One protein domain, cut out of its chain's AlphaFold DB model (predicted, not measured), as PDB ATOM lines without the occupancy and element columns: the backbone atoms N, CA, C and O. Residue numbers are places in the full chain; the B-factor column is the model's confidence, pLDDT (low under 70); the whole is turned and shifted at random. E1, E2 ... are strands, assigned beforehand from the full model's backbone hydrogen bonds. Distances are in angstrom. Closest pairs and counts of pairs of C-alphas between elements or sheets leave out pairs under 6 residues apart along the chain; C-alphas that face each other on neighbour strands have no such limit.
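AT A GLANCE: This is residues 33 to 144 and 301 to 313 of the 729 residues of the protein "PKD domain protein" of Planctomycetes bacterium ADurb.Bin412 (UniProt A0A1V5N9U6). With little regular structure outside it, one strongly twisted sheet folds back into two facing leaves, E3 E6 E1 and E2 E5 E4, hinged at E7 and curled like part of a barrel; residues 125 to 130 stick out. The 125 printed residues include seven named strands, E1 to E7 along the chain, holding 47 residues: all strand, mixed, ordered E3 E6 E1 E7 E2 E5 E4. It is compact, radius of gyration of the C-alphas 13.8 A, spanning 38 by 35 by 24 A.

HOW THE PARTS SIT: E7, residues 301 to 310, bends by 52 degrees at 306. It is parallel to E2, residues 51 to 57 (N 301 and O 51, 2.8 A), and antiparallel to E1, residues 36 to 42 (N 39 and O 307, 2.9 A). E6, residues 104 to 109, is antiparallel to E1 (N 38 and O 107, 2.8 A) and to edge strand E3, residues 70 to 72 (N 72 and O 106, 2.9 A). E5, residues 91 to 97, is antiparallel to E2 (N 54 and O 94, 2.9 A) and forms a hairpin with edge strand E4, residues 81 to 87 (N 84 and O 93, 2.9 A).

IN THESE COORDINATES: C-alpha 36 begins E1 at (47.716, 13.133, -23.347); E7, 26.2 A long, ends at C-alpha 310 (50.055, 10.040, -20.808).

THE WHOLE: Residues 145 to 300 are cut out; C-alphas 144 and 301 are 11.7 A apart. The link E2 to E3 is long. Residues 45 to 47 and 101 to 102 have pLDDT under 70.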
ATOM      1  N   ASP A  33      38.940   9.555 -22.757       91.06
ATOM      2  CA  ASP A  33      39.416   9.028 -24.046       91.06
ATOM      3  C   ASP A  33      40.600   9.815 -24.630       91.06
ATOM      4  O   ASP A  33      41.043   9.542 -25.744       91.06
ATOM      5  N   TRP A  34      41.069  10.853 -23.934       95.19
ATOM      6  CA  TRP A  34      42.202  11.652 -24.386       95.19
ATOM      7  C   TRP A  34      43.501  11.068 -23.849       95.19
ATOM      8  O   TRP A  34      43.636  10.982 -22.632       95.19
ATOM      9  N   PRO A  35      44.471  10.716 -24.706       94.94
ATOM     10  CA  PRO A  35      45.667  10.008 -24.267       94.94
ATOM     11  C   PRO A  35      46.684  10.913 -23.577       94.94
ATOM     12  O   PRO A  35      47.443  10.424 -22.747       94.94
ATOM     13  N   TYR A  36      46.712  12.216 -23.882       95.81
ATOM     14  CA  TYR A  36      47.716  13.133 -23.347       95.81
ATOM     15  C   TYR A  36      47.095  14.323 -22.627       95.81
ATOM     16  O   TYR A  36      46.039  14.830 -23.017       95.81
ATOM     17  N   ARG A  37      47.797  14.815 -21.598       95.69
ATOM     18  CA  ARG A  37      47.512  16.115 -20.984       95.69
ATOM     19  C   ARG A  37      48.772  16.907 -20.660       95.69
ATOM     20  O   ARG A  37      49.804  16.342 -20.307       95.69
ATOM     21  N   ALA A  38      48.665  18.225 -20.737       95.62
ATOM     22  CA  ALA A  38      49.648  19.185 -20.264       95.62
ATOM     23  C   ALA A  38      49.110  19.884 -19.013       95.62
ATOM     24  O   ALA A  38      48.003  20.424 -19.036       95.62
ATOM     25  N   ILE A  39      49.901  19.901 -17.941       92.94
ATOM     26  CA  ILE A  39      49.591  20.658 -16.723       92.94
ATOM     27  C   ILE A  39      50.309  22.000 -16.792       92.94
ATOM     28  O   ILE A  39      51.518  22.058 -17.029       92.94
ATOM     29  N   LEU A  40      49.565  23.079 -16.587       91.75
ATOM     30  CA  LEU A  40      50.002  24.447 -16.832       91.75
ATOM     31  C   LEU A  40      49.955  25.298 -15.570       91.75
ATOM     32  O   LEU A  40      49.069  25.133 -14.733       91.75
ATOM     33  N   LEU A  41      50.845  26.288 -15.508       89.81
ATOM     34  CA  LEU A  41      50.790  27.386 -14.547       89.81
ATOM     35  C   LEU A  41      50.809  28.731 -15.275       89.81
ATOM     36  O   LEU A  41      51.711  28.987 -16.079       89.81
ATOM     37  N   VAL A  42      49.853  29.606 -14.960       89.31
ATOM     38  CA  VAL A  42      49.848  30.999 -15.430       89.31
ATOM     39  C   VAL A  42      50.664  31.869 -14.471       89.31
ATOM     40  O   VAL A  42      50.390  31.919 -13.272       89.31
ATOM     41  N   MET A  43      51.696  32.541 -14.990       72.81
ATOM     42  CA  MET A  43      52.736  33.180 -14.166       72.81
ATOM     43  C   MET A  43      52.400  34.604 -13.698       72.81
ATOM     44  O   MET A  43      52.968  35.069 -12.708       72.81
ATOM     45  N   GLU A  44      51.536  35.322 -14.417       72.31
ATOM     46  CA  GLU A  44      51.329  36.761 -14.218       72.31
ATOM     47  C   GLU A  44      50.197  37.099 -13.249       72.31
ATOM     48  O   GLU A  44      49.159  36.438 -13.200       72.31
ATOM     49  N   LYS A  45      50.420  38.174 -12.479       59.59
ATOM     50  CA  LYS A  45      49.454  38.741 -11.526       59.59
ATOM     51  C   LYS A  45      48.571  39.839 -12.115       59.59
ATOM     52  O   LYS A  45      47.707  40.338 -11.395       59.59
ATOM     53  N   ASP A  46      48.801  40.208 -13.373       65.06
ATOM     54  CA  ASP A  46      48.021  41.233 -14.054       65.06
ATOM     55  C   ASP A  46      46.543  40.813 -14.109       65.06
ATOM     56  O   ASP A  46      46.208  39.669 -14.436       65.06
ATOM     57  N   ARG A  47      45.662  41.721 -13.696       64.62
ATOM     58  CA  ARG A  47      44.211  41.508 -13.658       64.62
ATOM     59  C   ARG A  47      43.494  42.201 -14.818       64.62
ATOM     60  O   ARG A  47      42.306  41.950 -14.989       64.62
ATOM     61  N   ASP A  48      44.196  43.007 -15.617       76.19
ATOM     62  CA  ASP A  48      43.599  43.862 -16.652       76.19
ATOM     63  C   ASP A  48      43.370  43.127 -17.984       76.19
ATOM     64  O   ASP A  48      42.616  43.590 -18.843       76.19
ATOM     65  N   VAL A  49      43.977  41.949 -18.147       86.75
ATOM     66  CA  VAL A  49      43.785  41.039 -19.286       86.75
ATOM     67  C   VAL A  49      43.213  39.718 -18.767       86.75
ATOM     68  O   VAL A  49      43.698  39.189 -17.771       86.75
ATOM     69  N   ASP A  50      42.189  39.153 -19.410       91.75
ATOM     70  CA  ASP A  50      41.583  37.862 -19.029       91.75
ATOM     71  C   ASP A  50      42.012  36.701 -19.941       91.75
ATOM     72  O   ASP A  50      41.396  35.638 -19.928       91.75
ATOM     73  N   VAL A  51      43.068  36.894 -20.729       94.38
ATOM     74  CA  VAL A  51      43.616  35.916 -21.673       94.38
ATOM     75  C   VAL A  51      44.973  35.437 -21.175       94.38
ATOM     76  O   VAL A  51      45.845  36.248 -20.861       94.38
ATOM     77  N   ALA A  52      45.165  34.125 -21.141       94.81
ATOM     78  CA  ALA A  52      46.469  33.491 -21.027       94.81
ATOM     79  C   ALA A  52      46.815  32.770 -22.334       94.81
ATOM     80  O   ALA A  52      45.919  32.415 -23.099       94.81
ATOM     81  N   ALA A  53      48.101  32.553 -22.588       95.56
ATOM     82  CA  ALA A  53      48.563  31.834 -23.764       95.56
ATOM     83  C   ALA A  53      49.673  30.833 -23.448       95.56
ATOM     84  O   ALA A  53      50.504  31.055 -22.565       95.56
ATOM     85  N   VAL A  54      49.687  29.726 -24.188       95.94
ATOM     86  CA  VAL A  54      50.668  28.649 -24.032       95.94
ATOM     87  C   VAL A  54      51.012  28.023 -25.377       95.94
ATOM     88  O   VAL A  54      50.148  27.855 -26.235       95.94
ATOM     89  N   ARG A  55      52.277  27.628 -25.535       96.31
ATOM     90  CA  ARG A  55      52.705  26.690 -26.573       96.31
ATOM     91  C   ARG A  55      52.654  25.259 -26.042       96.31
ATOM     92  O   ARG A  55      53.289  24.957 -25.031       96.31
ATOM     93  N   ILE A  56      51.931  24.390 -26.739       96.81
ATOM     94  CA  ILE A  56      51.895  22.949 -26.489       96.81
ATOM     95  C   ILE A  56      52.770  22.261 -27.528       96.81
ATOM     96  O   ILE A  56      52.439  22.235 -28.711       96.81
ATOM     97  N   HIS A  57      53.881  21.695 -27.070       95.00
ATOM     98  CA  HIS A  57      54.749  20.855 -27.887       95.00
ATOM     99  C   HIS A  57      54.142  19.458 -27.924       95.00
ATOM    100  O   HIS A  57      54.112  18.794 -26.894       95.00
ATOM    101  N   HIS A  58      53.622  19.034 -29.074       94.75
ATOM    102  CA  HIS A  58      52.949  17.740 -29.221       94.75
ATOM    103  C   HIS A  58      53.688  16.782 -30.158       94.75
ATOM    104  O   HIS A  58      53.385  15.593 -30.149       94.75
ATOM    105  N   SER A  59      54.657  17.254 -30.948       93.25
ATOM    106  CA  SER A  59      55.548  16.420 -31.772       93.25
ATOM    107  C   SER A  59      54.798  15.361 -32.593       93.25
ATOM    108  O   SER A  59      55.084  14.167 -32.504       93.25
ATOM    109  N   GLY A  60      53.767  15.795 -33.326       92.62
ATOM    110  CA  GLY A  60      52.951  14.913 -34.169       92.62
ATOM    111  C   GLY A  60      51.810  14.172 -33.468       92.62
ATOM    112  O   GLY A  60      51.077  13.455 -34.137       92.62
ATOM    113  N   THR A  61      51.647  14.308 -32.146       93.38
ATOM    114  CA  THR A  61      50.614  13.548 -31.413       93.38
ATOM    115  C   THR A  61      49.224  14.178 -31.441       93.38
ATOM    116  O   THR A  61      48.255  13.444 -31.297       93.38
ATOM    117  N   ALA A  62      49.103  15.499 -31.615       95.12
ATOM    118  CA  ALA A  62      47.811  16.181 -31.701       95.12
ATOM    119  C   ALA A  62      47.095  15.903 -33.033       95.12
ATOM    120  O   ALA A  62      47.723  15.531 -34.026       95.12
ATOM    121  N   HIS A  63      45.780  16.124 -33.064       95.25
ATOM    122  CA  HIS A  63      44.977  16.017 -34.280       95.25
ATOM    123  C   HIS A  63      45.543  16.918 -35.396       95.25
ATOM    124  O   HIS A  63      45.865  18.069 -35.105       95.25
ATOM    125  N   PRO A  64      45.589  16.488 -36.676       93.25
ATOM    126  CA  PRO A  64      46.184  17.275 -37.770       93.25
ATOM    127  C   PRO A  64      45.566  18.659 -38.028       93.25
ATOM    128  O   PRO A  64      46.161  19.491 -38.706       93.25
ATOM    129  N   GLN A  65      44.341  18.878 -37.548       92.44
ATOM    130  CA  GLN A  65      43.624  20.161 -37.622       92.44
ATOM    131  C   GLN A  65      43.496  20.858 -36.249       92.44
ATOM    132  O   GLN A  65      42.846  21.894 -36.146       92.44
ATOM    133  N   GLY A  66      44.068  20.281 -35.184       93.38
ATOM    134  CA  GLY A  66      44.025  20.820 -33.819       93.38
ATOM    135  C   GLY A  66      42.634  20.878 -33.170       93.38
ATOM    136  O   GLY A  66      42.365  21.768 -32.365       93.38
ATOM    137  N   TYR A  67      41.722  19.970 -33.531       93.75
ATOM    138  CA  TYR A  67      40.339  19.927 -33.010       93.75
ATOM    139  C   TYR A  67      40.218  19.234 -31.650       93.75
ATOM    140  O   TYR A  67      39.212  19.345 -30.947       93.75
ATOM    141  N   ASP A  68      41.267  18.530 -31.253       96.00
ATOM    142  CA  ASP A  68      41.312  17.660 -30.093       96.00
ATOM    143  C   ASP A  68      41.735  18.366 -28.808       96.00
ATOM    144  O   ASP A  68      41.858  17.709 -27.784       96.00
ATOM    145  N   TYR A  69      41.937  19.680 -28.784       97.94
ATOM    146  CA  TYR A  69      42.245  20.341 -27.516       97.94
ATOM    147  C   TYR A  69      41.006  20.455 -26.624       97.94
ATOM    148  O   TYR A  69      39.916  20.789 -27.090       97.94
ATOM    149  N   ARG A  70      41.172  20.187 -25.324       97.31
ATOM    150  CA  ARG A  70      40.180  20.482 -24.274       97.31
ATOM    151  C   ARG A  70      40.882  21.127 -23.093       97.31
ATOM    152  O   ARG A  70      41.873  20.579 -22.615       97.31
ATOM    153  N   ILE A  71      40.380  22.262 -22.614       96.75
ATOM    154  CA  ILE A  71      41.015  23.020 -21.529       96.75
ATOM    155  C   ILE A  71      40.109  23.031 -20.304       96.75
ATOM    156  O   ILE A  71      38.929  23.360 -20.409       96.75
ATOM    157  N   PHE A  72      40.671  22.700 -19.145       94.81
ATOM    158  CA  PHE A  72      39.985  22.712 -17.856       94.81
ATOM    159  C   PHE A  72      40.758  23.554 -16.843       94.81
ATOM    160  O   PHE A  72      41.993  23.536 -16.834       94.81
ATOM    161  N   ASP A  73      40.036  24.291 -16.004       91.56
ATOM    162  CA  ASP A  73      40.610  25.009 -14.864       91.56
ATOM    163  C   ASP A  73      40.924  24.059 -13.694       91.56
ATOM    164  O   ASP A  73      40.682  22.849 -13.752       91.56
ATOM    165  N   SER A  74      41.471  24.609 -12.610       87.44
ATOM    166  CA  SER A  74      41.813  23.856 -11.399       87.44
ATOM    167  C   SER A  74      40.615  23.184 -10.713       87.44
ATOM    168  O   SER A  74      40.805  22.230  -9.958       87.44
ATOM    169  N   ALA A  75      39.387  23.635 -10.993       87.81
ATOM    170  CA  ALA A  75      38.148  23.048 -10.490       87.81
ATOM    171  C   ALA A  75      37.550  21.990 -11.439       87.81
ATOM    172  O   ALA A  75      36.471  21.463 -11.162       87.81
ATOM    173  N   GLY A  76      38.219  21.675 -12.556       88.94
ATOM    174  CA  GLY A  76      37.732  20.722 -13.554       88.94
ATOM    175  C   GLY A  76      36.600  21.272 -14.421       88.94
ATOM    176  O   GLY A  76      35.862  20.499 -15.035       88.94
ATOM    177  N   LYS A  77      36.424  22.597 -14.481       91.69
ATOM    178  CA  LYS A  77      35.423  23.234 -15.339       91.69
ATOM    179  C   LYS A  77      36.024  23.532 -16.721       91.69
ATOM    180  O   LYS A  77      37.146  24.031 -16.785       91.69
ATOM    181  N   PRO A  78      35.297  23.279 -17.829       95.44
ATOM    182  CA  PRO A  78      35.780  23.610 -19.167       95.44
ATOM    183  C   PRO A  78      36.002  25.118 -19.356       95.44
ATOM    184  O   PRO A  78      35.195  25.941 -18.906       95.44
ATOM    185  N   VAL A  79      37.078  25.469 -20.058       95.94
ATOM    186  CA  VAL A  79      37.560  26.841 -20.247       95.94
ATOM    187  C   VAL A  79      37.479  27.228 -21.728       95.94
ATOM    188  O   VAL A  79      38.035  26.514 -22.559       95.94
ATOM    189  N   PRO A  80      36.841  28.362 -22.077       98.06
ATOM    190  CA  PRO A  80      36.875  28.919 -23.428       98.06
ATOM    191  C   PRO A  80      38.293  29.200 -23.928       98.06
ATOM    192  O   PRO A  80      39.128  29.721 -23.180       98.06
ATOM    193  N   TRP A  81      38.561  28.886 -25.196       98.06
ATOM    194  CA  TRP A  81      39.909  28.961 -25.766       98.06
ATOM    195  C   TRP A  81      39.917  29.193 -27.280       98.06
ATOM    196  O   TRP A  81      38.874  29.153 -27.914       98.06
ATOM    197  N   GLN A  82      41.082  29.461 -27.868       97.75
ATOM    198  CA  GLN A  82      41.309  29.596 -29.308       97.75
ATOM    199  C   GLN A  82      42.620  28.907 -29.697       97.75
ATOM    200  O   GLN A  82      43.641  29.091 -29.030       97.75
ATOM    201  N   LEU A  83      42.600  28.181 -30.818       97.31
ATOM    202  CA  LEU A  83      43.802  27.736 -31.523       97.31
ATOM    203  C   LEU A  83      44.338  28.909 -32.349       97.31
ATOM    204  O   LEU A  83      43.731  29.280 -33.352       97.31
ATOM    205  N   THR A  84      45.427  29.539 -31.911       96.00
ATOM    206  CA  THR A  84      45.985  30.712 -32.606       96.00
ATOM    207  C   THR A  84      47.065  30.346 -33.619       96.00
ATOM    208  O   THR A  84      47.318  31.116 -34.537       96.00
ATOM    209  N   PHE A  85      47.692  29.178 -33.463       97.06
ATOM    210  CA  PHE A  85      48.614  28.582 -34.431       97.06
ATOM    211  C   PHE A  85      48.645  27.062 -34.254       97.06
ATOM    212  O   PHE A  85      48.523  26.577 -33.127       97.06
ATOM    213  N   HIS A  86      48.851  26.327 -35.346       95.81
ATOM    214  CA  HIS A  86      48.980  24.873 -35.340       95.81
ATOM    215  C   HIS A  86      49.943  24.417 -36.442       95.81
ATOM    216  O   HIS A  86      49.669  24.621 -37.624       95.81
ATOM    217  N   ASP A  87      51.046  23.776 -36.057       95.12
ATOM    218  CA  ASP A  87      51.818  22.905 -36.941       95.12
ATOM    219  C   ASP A  87      51.578  21.458 -36.496       95.12
ATOM    220  O   ASP A  87      52.100  21.055 -35.449       95.12
ATOM    221  N   PRO A  88      50.857  20.638 -37.286       93.62
ATOM    222  CA  PRO A  88      50.490  19.282 -36.886       93.62
ATOM    223  C   PRO A  88      51.705  18.399 -36.581       93.62
ATOM    224  O   PRO A  88      51.583  17.410 -35.863       93.62
ATOM    225  N   ARG A  89      52.899  18.764 -37.060       92.31
ATOM    226  CA  ARG A  89      54.134  17.998 -36.874       92.31
ATOM    227  C   ARG A  89      54.867  18.337 -35.575       92.31
ATOM    228  O   ARG A  89      55.655  17.518 -35.109       92.31
ATOM    229  N   ARG A  90      54.657  19.524 -34.992       92.06
ATOM    230  CA  ARG A  90      55.537  20.062 -33.936       92.06
ATOM    231  C   ARG A  90      54.779  20.568 -32.720       92.06
ATOM    232  O   ARG A  90      54.919  20.001 -31.631       92.06
ATOM    233  N   ASP A  91      54.028  21.647 -32.882       95.25
ATOM    234  CA  ASP A  91      53.449  22.372 -31.764       95.25
ATOM    235  C   ASP A  91      52.234  23.222 -32.150       95.25
ATOM    236  O   ASP A  91      51.907  23.434 -33.318       95.25
ATOM    237  N   SER A  92      51.540  23.691 -31.116       97.25
ATOM    238  CA  SER A  92      50.375  24.562 -31.233       97.25
ATOM    239  C   SER A  92      50.452  25.708 -30.242       97.25
ATOM    240  O   SER A  92      50.921  25.535 -29.116       97.25
ATOM    241  N   LEU A  93      49.950  26.873 -30.644       97.56
ATOM    242  CA  LEU A  93      49.777  28.034 -29.778       97.56
ATOM    243  C   LEU A  93      48.294  28.174 -29.438       97.56
ATOM    244  O   LEU A  93      47.442  28.201 -30.329       97.56
ATOM    245  N   LEU A  94      47.995  28.254 -28.145       97.94
ATOM    246  CA  LEU A  94      46.636  28.323 -27.620       97.94
ATOM    247  C   LEU A  94      46.475  29.585 -26.778       97.94
ATOM    248  O   LEU A  94      47.323  29.867 -25.931       97.94
ATOM    249  N   SER A  95      45.363  30.295 -26.966       97.25
ATOM    250  CA  SER A  95      44.886  31.355 -26.065       97.25
ATOM    251  C   SER A  95      43.670  30.867 -25.297       97.25
ATOM    252  O   SER A  95      42.791  30.256 -25.891       97.25
ATOM    253  N   PHE A  96      43.563  31.146 -24.004       96.81
ATOM    254  CA  PHE A  96      42.446  30.672 -23.187       96.81
ATOM    255  C   PHE A  96      42.076  31.650 -22.079       96.81
ATOM    256  O   PHE A  96      42.868  32.508 -21.682       96.81
ATOM    257  N   ARG A  97      40.839  31.536 -21.595       95.38
ATOM    258  CA  ARG A  97      40.300  32.431 -20.573       95.38
ATOM    259  C   ARG A  97      40.957  32.182 -19.214       95.38
ATOM    260  O   ARG A  97      40.915  31.077 -18.687       95.38
ATOM    261  N   CYS A  98      41.504  33.233 -18.615       92.00
ATOM    262  CA  CYS A  98      42.163  33.233 -17.312       92.00
ATOM    263  C   CYS A  98      41.865  34.552 -16.558       92.00
ATOM    264  O   CYS A  98      42.652  35.508 -16.613       92.00
ATOM    265  N   PRO A  99      40.714  34.640 -15.858       82.38
ATOM    266  CA  PRO A  99      40.267  35.876 -15.212       82.38
ATOM    267  C   PRO A  99      41.009  36.185 -13.900       82.38
ATOM    268  O   PRO A  99      41.117  37.348 -13.521       82.38
ATOM    269  N   ALA A 100      41.532  35.171 -13.205       75.44
ATOM    270  CA  ALA A 100      42.265  35.324 -11.950       75.44
ATOM    271  C   ALA A 100      43.738  34.908 -12.121       75.44
ATOM    272  O   ALA A 100      44.024  33.972 -12.864       75.44
ATOM    273  N   PRO A 101      44.691  35.585 -11.457       63.84
ATOM    274  CA  PRO A 101      46.090  35.178 -11.482       63.84
ATOM    275  C   PRO A 101      46.353  33.957 -10.583       63.84
ATOM    276  O   PRO A 101      45.674  33.789  -9.575       63.84
ATOM    277  N   GLN A 102      47.404  33.186 -10.897       63.03
ATOM    278  CA  GLN A 102      47.828  31.962 -10.183       63.03
ATOM    279  C   GLN A 102      46.879  30.765 -10.299       63.03
ATOM    280  O   GLN A 102      46.722  30.001  -9.350       63.03
ATOM    281  N   ASP A 103      46.275  30.586 -11.467       74.31
ATOM    282  CA  ASP A 103      45.451  29.414 -11.733       74.31
ATOM    283  C   ASP A 103      46.247  28.356 -12.511       74.31
ATOM    284  O   ASP A 103      47.152  28.662 -13.305       74.31
ATOM    285  N   THR A 104      45.938  27.097 -12.224       87.75
ATOM    286  CA  THR A 104      46.517  25.937 -12.900       87.75
ATOM    287  C   THR A 104      45.498  25.387 -13.869       87.75
ATOM    288  O   THR A 104      44.328  25.256 -13.523       87.75
ATOM    289  N   PHE A 105      45.948  25.014 -15.058       93.31
ATOM    290  CA  PHE A 105      45.068  24.511 -16.106       93.31
ATOM    291  C   PHE A 105      45.549  23.156 -16.592       93.31
ATOM    292  O   PHE A 105      46.743  22.852 -16.545       93.31
ATOM    293  N   THR A 106      44.613  22.368 -17.098       95.31
ATOM    294  CA  THR A 106      44.902  21.110 -17.779       95.31
ATOM    295  C   THR A 106      44.451  21.220 -19.226       95.31
ATOM    296  O   THR A 106      43.281  21.503 -19.477       95.31
ATOM    297  N   ILE A 107      45.363  20.991 -20.171       97.06
ATOM    298  CA  ILE A 107      45.042  20.886 -21.599       97.06
ATOM    299  C   ILE A 107      45.183  19.437 -22.029       97.06
ATOM    300  O   ILE A 107      46.281  18.892 -21.970       97.06
ATOM    301  N   TYR A 108      44.100  18.834 -22.493       97.38
ATOM    302  CA  TYR A 108      44.105  17.504 -23.090       97.38
ATOM    303  C   TYR A 108      44.290  17.591 -24.602       97.38
ATOM    304  O   TYR A 108      43.810  18.542 -25.215       97.38
ATOM    305  N   PHE A 109      44.978  16.608 -25.183       97.25
ATOM    306  CA  PHE A 109      45.177  16.459 -26.628       97.25
ATOM    307  C   PHE A 109      45.499  14.999 -26.995       97.25
ATOM    308  O   PHE A 109      45.616  14.127 -26.131       97.25
ATOM    309  N   GLY A 110      45.641  14.736 -28.288       95.31
ATOM    310  CA  GLY A 110      46.023  13.461 -28.879       95.31
ATOM    311  C   GLY A 110      44.876  12.553 -29.295       95.31
ATOM    312  O   GLY A 110      45.117  11.375 -29.543       95.31
ATOM    313  N   LYS A 111      43.636  13.055 -29.351       95.56
ATOM    314  CA  LYS A 111      42.490  12.250 -29.788       95.56
ATOM    315  C   LYS A 111      42.274  12.414 -31.303       95.56
ATOM    316  O   LYS A 111      41.838  13.480 -31.734       95.56
ATOM    317  N   PRO A 112      42.552  11.384 -32.123       90.25
ATOM    318  CA  PRO A 112      42.598  11.511 -33.583       90.25
ATOM    319  C   PRO A 112      41.225  11.658 -34.255       90.25
ATOM    320  O   PRO A 112      41.167  12.036 -35.418       90.25
ATOM    321  N   ASP A 113      40.135  11.357 -33.557       91.00
ATOM    322  CA  ASP A 113      38.753  11.403 -34.045       91.00
ATOM    323  C   ASP A 113      37.891  12.409 -33.260       91.00
ATOM    324  O   ASP A 113      36.669  12.293 -33.203       91.00
ATOM    325  N   ALA A 114      38.525  13.386 -32.605       94.19
ATOM    326  CA  ALA A 114      37.816  14.389 -31.827       94.19
ATOM    327  C   ALA A 114      37.084  15.409 -32.709       94.19
ATOM    328  O   ALA A 114      37.674  16.031 -33.592       94.19
ATOM    329  N   ASP A 115      35.823  15.670 -32.368       93.94
ATOM    330  CA  ASP A 115      35.102  16.842 -32.857       93.94
ATOM    331  C   ASP A 115      35.690  18.142 -32.286       93.94
ATOM    332  O   ASP A 115      36.340  18.151 -31.235       93.94
ATOM    333  N   VAL A 116      35.390  19.263 -32.944       94.44
ATOM    334  CA  VAL A 116      35.714  20.616 -32.463       94.44
ATOM    335  C   VAL A 116      35.092  20.858 -31.079       94.44
ATOM    336  O   VAL A 116      33.916  20.568 -30.851       94.44
ATOM    337  N   ASP A 117      35.871  21.406 -30.143       97.00
ATOM    338  CA  ASP A 117      35.383  21.738 -28.800       97.00
ATOM    339  C   ASP A 117      34.318  22.852 -28.867       97.00
ATOM    340  O   ASP A 117      34.601  23.926 -29.404       97.00
ATOM    341  N   PRO A 118      33.115  22.695 -28.282       97.19
ATOM    342  CA  PRO A 118      32.137  23.784 -28.206       97.19
ATOM    343  C   PRO A 118      32.620  25.011 -27.402       97.19
ATOM    344  O   PRO A 118      31.973  26.061 -27.460       97.19
ATOM    345  N   MET A 119      33.722  24.899 -26.651       98.06
ATOM    346  CA  MET A 119      34.409  26.017 -25.991       98.06
ATOM    347  C   MET A 119      35.404  26.767 -26.898       98.06
ATOM    348  O   MET A 119      35.866  27.846 -26.517       98.06
ATOM    349  N   GLN A 120      35.733  26.233 -28.079       98.00
ATOM    350  CA  GLN A 120      36.716  26.817 -28.990       98.00
ATOM    351  C   GLN A 120      36.130  28.004 -29.764       98.00
ATOM    352  O   GLN A 120      35.113  27.890 -30.445       98.00
ATOM    353  N   ALA A 121      36.808  29.145 -29.699       97.69
ATOM    354  CA  ALA A 121      36.633  30.253 -30.620       97.69
ATOM    355  C   ALA A 121      37.352  29.943 -31.941       97.69
ATOM    356  O   ALA A 121      38.517  29.532 -31.946       97.69
ATOM    357  N   ILE A 122      36.663  30.151 -33.062       96.12
ATOM    358  CA  ILE A 122      37.126  29.759 -34.397       96.12
ATOM    359  C   ILE A 122      37.323  31.015 -35.240       96.12
ATOM    360  O   ILE A 122      36.392  31.797 -35.435       96.12
ATOM    361  N   ALA A 123      38.544  31.209 -35.734       93.75
ATOM    362  CA  ALA A 123      38.842  32.245 -36.713       93.75
ATOM    363  C   ALA A 123      38.531  31.733 -38.121       93.75
ATOM    364  O   ALA A 123      38.855  30.594 -38.460       93.75
ATOM    365  N   ASP A 124      37.948  32.585 -38.956       94.88
ATOM    366  CA  ASP A 124      37.824  32.295 -40.379       94.88
ATOM    367  C   ASP A 124      39.197  32.510 -41.051       94.88
ATOM    368  O   ASP A 124      39.804  33.583 -40.912       94.88
ATOM    369  N   PRO A 125      39.740  31.500 -41.752       91.88
ATOM    370  CA  PRO A 125      41.074  31.579 -42.337       91.88
ATOM    371  C   PRO A 125      41.187  32.625 -43.455       91.88
ATOM    372  O   PRO A 125      42.299  33.062 -43.748       91.88
ATOM    373  N   ARG A 126      40.073  33.067 -44.058       95.62
ATOM    374  CA  ARG A 126      40.084  34.049 -45.149       95.62
ATOM    375  C   ARG A 126      40.644  35.396 -44.672       95.62
ATOM    376  O   ARG A 126      40.279  35.827 -43.577       95.62
ATOM    377  N   PRO A 127      41.496  36.073 -45.464       97.44
ATOM    378  CA  PRO A 127      42.004  37.390 -45.101       97.44
ATOM    379  C   PRO A 127      40.890  38.419 -44.907       97.44
ATOM    380  O   PRO A 127      39.979  38.503 -45.733       97.44
ATOM    381  N   GLY A 128      40.980  39.204 -43.831       97.00
ATOM    382  CA  GLY A 128      40.023  40.275 -43.551       97.00
ATOM    383  C   GLY A 128      38.673  39.790 -43.036       97.00
ATOM    384  O   GLY A 128      37.676  40.492 -43.176       97.00
ATOM    385  N   SER A 129      38.615  38.590 -42.462       96.00
ATOM    386  CA  SER A 129      37.393  38.033 -41.885       96.00
ATOM    387  C   SER A 129      37.027  38.641 -40.526       96.00
ATOM    388  O   SER A 129      35.887  38.492 -40.080       96.00
ATOM    389  N   GLY A 130      37.952  39.368 -39.889       96.44
ATOM    390  CA  GLY A 130      37.730  40.015 -38.604       96.44
ATOM    391  C   GLY A 130      37.938  39.073 -37.409       96.44
ATOM    392  O   GLY A 130      38.669  38.085 -37.506       96.44
ATOM    393  N   PRO A 131      37.363  39.404 -36.237       96.88
ATOM    394  CA  PRO A 131      37.593  38.640 -35.016       96.88
ATOM    395  C   PRO A 131      37.015  37.218 -35.100       96.88
ATOM    396  O   PRO A 131      36.024  36.991 -35.801       96.88
ATOM    397  N   PRO A 132      37.573  36.254 -34.343       96.81
ATOM    398  CA  PRO A 132      37.043  34.896 -34.299       96.81
ATOM    399  C   PRO A 132      35.603  34.866 -33.769       96.81
ATOM    400  O   PRO A 132      35.199  35.697 -32.953       96.81
ATOM    401  N   ALA A 133      34.841  33.858 -34.188       97.38
ATOM    402  CA  ALA A 133      33.522  33.574 -33.644       97.38
ATOM    403  C   ALA A 133      33.652  32.760 -32.349       97.38
ATOM    404  O   ALA A 133      34.402  31.786 -32.297       97.38
ATOM    405  N   ALA A 134      32.915  33.144 -31.304       97.75
ATOM    406  CA  ALA A 134      32.883  32.396 -30.050       97.75
ATOM    407  C   ALA A 134      32.265  31.003 -30.249       97.75
ATOM    408  O   ALA A 134      31.263  30.859 -30.953       97.75
ATOM    409  N   GLY A 135      32.814  30.000 -29.562       96.94
ATOM    410  CA  GLY A 135      32.216  28.669 -29.513       96.94
ATOM    411  C   GLY A 135      30.810  28.696 -28.891       96.94
ATOM    412  O   GLY A 135      30.524  29.539 -28.031       96.94
ATOM    413  N   PRO A 136      29.910  27.774 -29.276       97.50
ATOM    414  CA  PRO A 136      28.520  27.780 -28.818       97.50
ATOM    415  C   PRO A 136      28.368  27.637 -27.294       97.50
ATOM    416  O   PRO A 136      27.397  28.139 -26.730       97.50
ATOM    417  N   ALA A 137      29.326  27.003 -26.607       97.25
ATOM    418  CA  ALA A 137      29.340  26.889 -25.145       97.25
ATOM    419  C   ALA A 137      30.198  27.967 -24.452       97.25
ATOM    420  O   ALA A 137      30.161  28.081 -23.225       97.25
ATOM    421  N   ALA A 138      30.920  28.799 -25.211       96.31
ATOM    422  CA  ALA A 138      31.867  29.789 -24.691       96.31
ATOM    423  C   ALA A 138      31.208  31.060 -24.119       96.31
ATOM    424  O   ALA A 138      31.908  31.972 -23.678       96.31
ATOM    425  N   GLN A 139      29.872  31.149 -24.120       95.50
ATOM    426  CA  GLN A 139      29.110  32.304 -23.612       95.50
ATOM    427  C   GLN A 139      29.534  33.635 -24.260       95.50
ATOM    428  O   GLN A 139      29.624  34.666 -23.597       95.50
ATOM    429  N   GLY A 140      29.830  33.606 -25.564       96.25
ATOM    430  CA  GLY A 140      30.260  34.782 -26.324       96.25
ATOM    431  C   GLY A 140      31.703  35.228 -26.060       96.25
ATOM    432  O   GLY A 140      32.115  36.263 -26.579       96.25
ATOM    433  N   TRP A 141      32.476  34.481 -25.267       97.19
ATOM    434  CA  TRP A 141      33.876  34.805 -25.016       97.19
ATOM    435  C   TRP A 141      34.755  34.506 -26.238       97.19
ATOM    436  O   TRP A 141      34.641  33.448 -26.856       97.19
ATOM    437  N   ILE A 142      35.670  35.432 -26.527       97.12
ATOM    438  CA  ILE A 142      36.794  35.285 -27.456       97.12
ATOM    439  C   ILE A 142      38.029  35.929 -26.814       97.12
ATOM    440  O   ILE A 142      37.866  36.894 -26.057       97.12
ATOM    441  N   PRO A 143      39.253  35.465 -27.100       95.69
ATOM    442  CA  PRO A 143      40.444  36.095 -26.548       95.69
ATOM    443  C   PRO A 143      40.648  37.467 -27.196       95.69
ATOM    444  O   PRO A 143      40.774  37.569 -28.413       95.69
ATOM    445  N   ARG A 144      40.685  38.527 -26.378       95.56
ATOM    446  CA  ARG A 144      40.901  39.917 -26.821       95.56
ATOM    447  C   ARG A 144      42.272  40.478 -26.435       95.56
ATOM    448  O   ARG A 144      42.391  41.628 -26.013       95.56
ATOM    449  N   LYS A 301      48.646  36.713 -20.854       92.31
ATOM    450  CA  LYS A 301      49.462  36.205 -19.746       92.31
ATOM    451  C   LYS A 301      50.235  34.966 -20.208       92.31
ATOM    452  O   LYS A 301      49.610  34.014 -20.684       92.31
ATOM    453  N   PRO A 302      51.558  34.890 -20.019       91.81
ATOM    454  CA  PRO A 302      52.317  33.702 -20.356       91.81
ATOM    455  C   PRO A 302      51.969  32.570 -19.384       91.81
ATOM    456  O   PRO A 302      52.152  32.682 -18.163       91.81
ATOM    457  N   ALA A 303      51.511  31.449 -19.932       92.00
ATOM    458  CA  ALA A 303      51.405  30.191 -19.215       92.00
ATOM    459  C   ALA A 303      52.579  29.277 -19.575       92.00
ATOM    460  O   ALA A 303      53.163  29.349 -20.658       92.00
ATOM    461  N   ARG A 304      52.959  28.418 -18.632       90.19
ATOM    462  CA  ARG A 304      54.086  27.496 -18.780       90.19
ATOM    463  C   ARG A 304      53.622  26.076 -18.540       90.19
ATOM    464  O   ARG A 304      52.917  25.826 -17.566       90.19
ATOM    465  N   VAL A 305      54.080  25.160 -19.384       93.44
ATOM    466  CA  VAL A 305      53.889  23.728 -19.166       93.44
ATOM    467  C   VAL A 305      54.820  23.257 -18.062       93.44
ATOM    468  O   VAL A 305      56.043  23.352 -18.170       93.44
ATOM    469  N   LEU A 306      54.222  22.765 -16.982       90.81
ATOM    470  CA  LEU A 306      54.936  22.136 -15.882       90.81
ATOM    471  C   LEU A 306      55.345  20.721 -16.273       90.81
ATOM    472  O   LEU A 306      56.524  20.397 -16.180       90.81
ATOM    473  N   ARG A 307      54.399  19.929 -16.788       90.50
ATOM    474  CA  ARG A 307      54.619  18.539 -17.208       90.50
ATOM    475  C   ARG A 307      53.626  18.092 -18.270       90.50
ATOM    476  O   ARG A 307      52.524  18.637 -18.361       90.50
ATOM    477  N   TYR A 308      54.026  17.071 -19.017       93.88
ATOM    478  CA  TYR A 308      53.160  16.311 -19.906       93.88
ATOM    479  C   TYR A 308      52.951  14.918 -19.336       93.88
ATOM    480  O   TYR A 308      53.893  14.293 -18.848       93.88
ATOM    481  N   GLU A 309      51.729  14.422 -19.430       92.12
ATOM    482  CA  GLU A 309      51.354  13.098 -18.960       92.12
ATOM    483  C   GLU A 309      50.619  12.329 -20.053       92.12
ATOM    484  O   GLU A 309      49.909  12.908 -20.873       92.12
ATOM    485  N   GLU A 310      50.787  11.015 -20.022       91.94
ATOM    486  CA  GLU A 310      50.055  10.040 -20.808       91.94
ATOM    487  C   GLU A 310      49.134   9.239 -19.889       91.94
ATOM    488  O   GLU A 310      49.508   8.831 -18.780       91.94
ATOM    489  N   GLN A 311      47.907   9.032 -20.349       90.62
ATOM    490  CA  GLN A 311      46.880   8.362 -19.579       90.62
ATOM    491  C   GLN A 311      47.328   6.950 -19.209       90.62
ATOM    492  O   GLN A 311      47.816   6.197 -20.049       90.62
ATOM    493  N   ASN A 312      47.159   6.585 -17.938       84.50
ATOM    494  CA  ASN A 312      47.563   5.288 -17.383       84.50
ATOM    495  C   ASN A 312      49.072   4.971 -17.482       84.50
ATOM    496  O   ASN A 312      49.465   3.854 -17.156       84.50
ATOM    497  N   ALA A 313      49.913   5.927 -17.893       81.94
ATOM    498  CA  ALA A 313      51.349   5.723 -18.100       81.94
ATOM    499  C   ALA A 313      52.244   6.790 -17.430       81.94
ATOM    500  O   ALA A 313      53.461   6.623 -17.362       81.94
TER     501      ALA A 313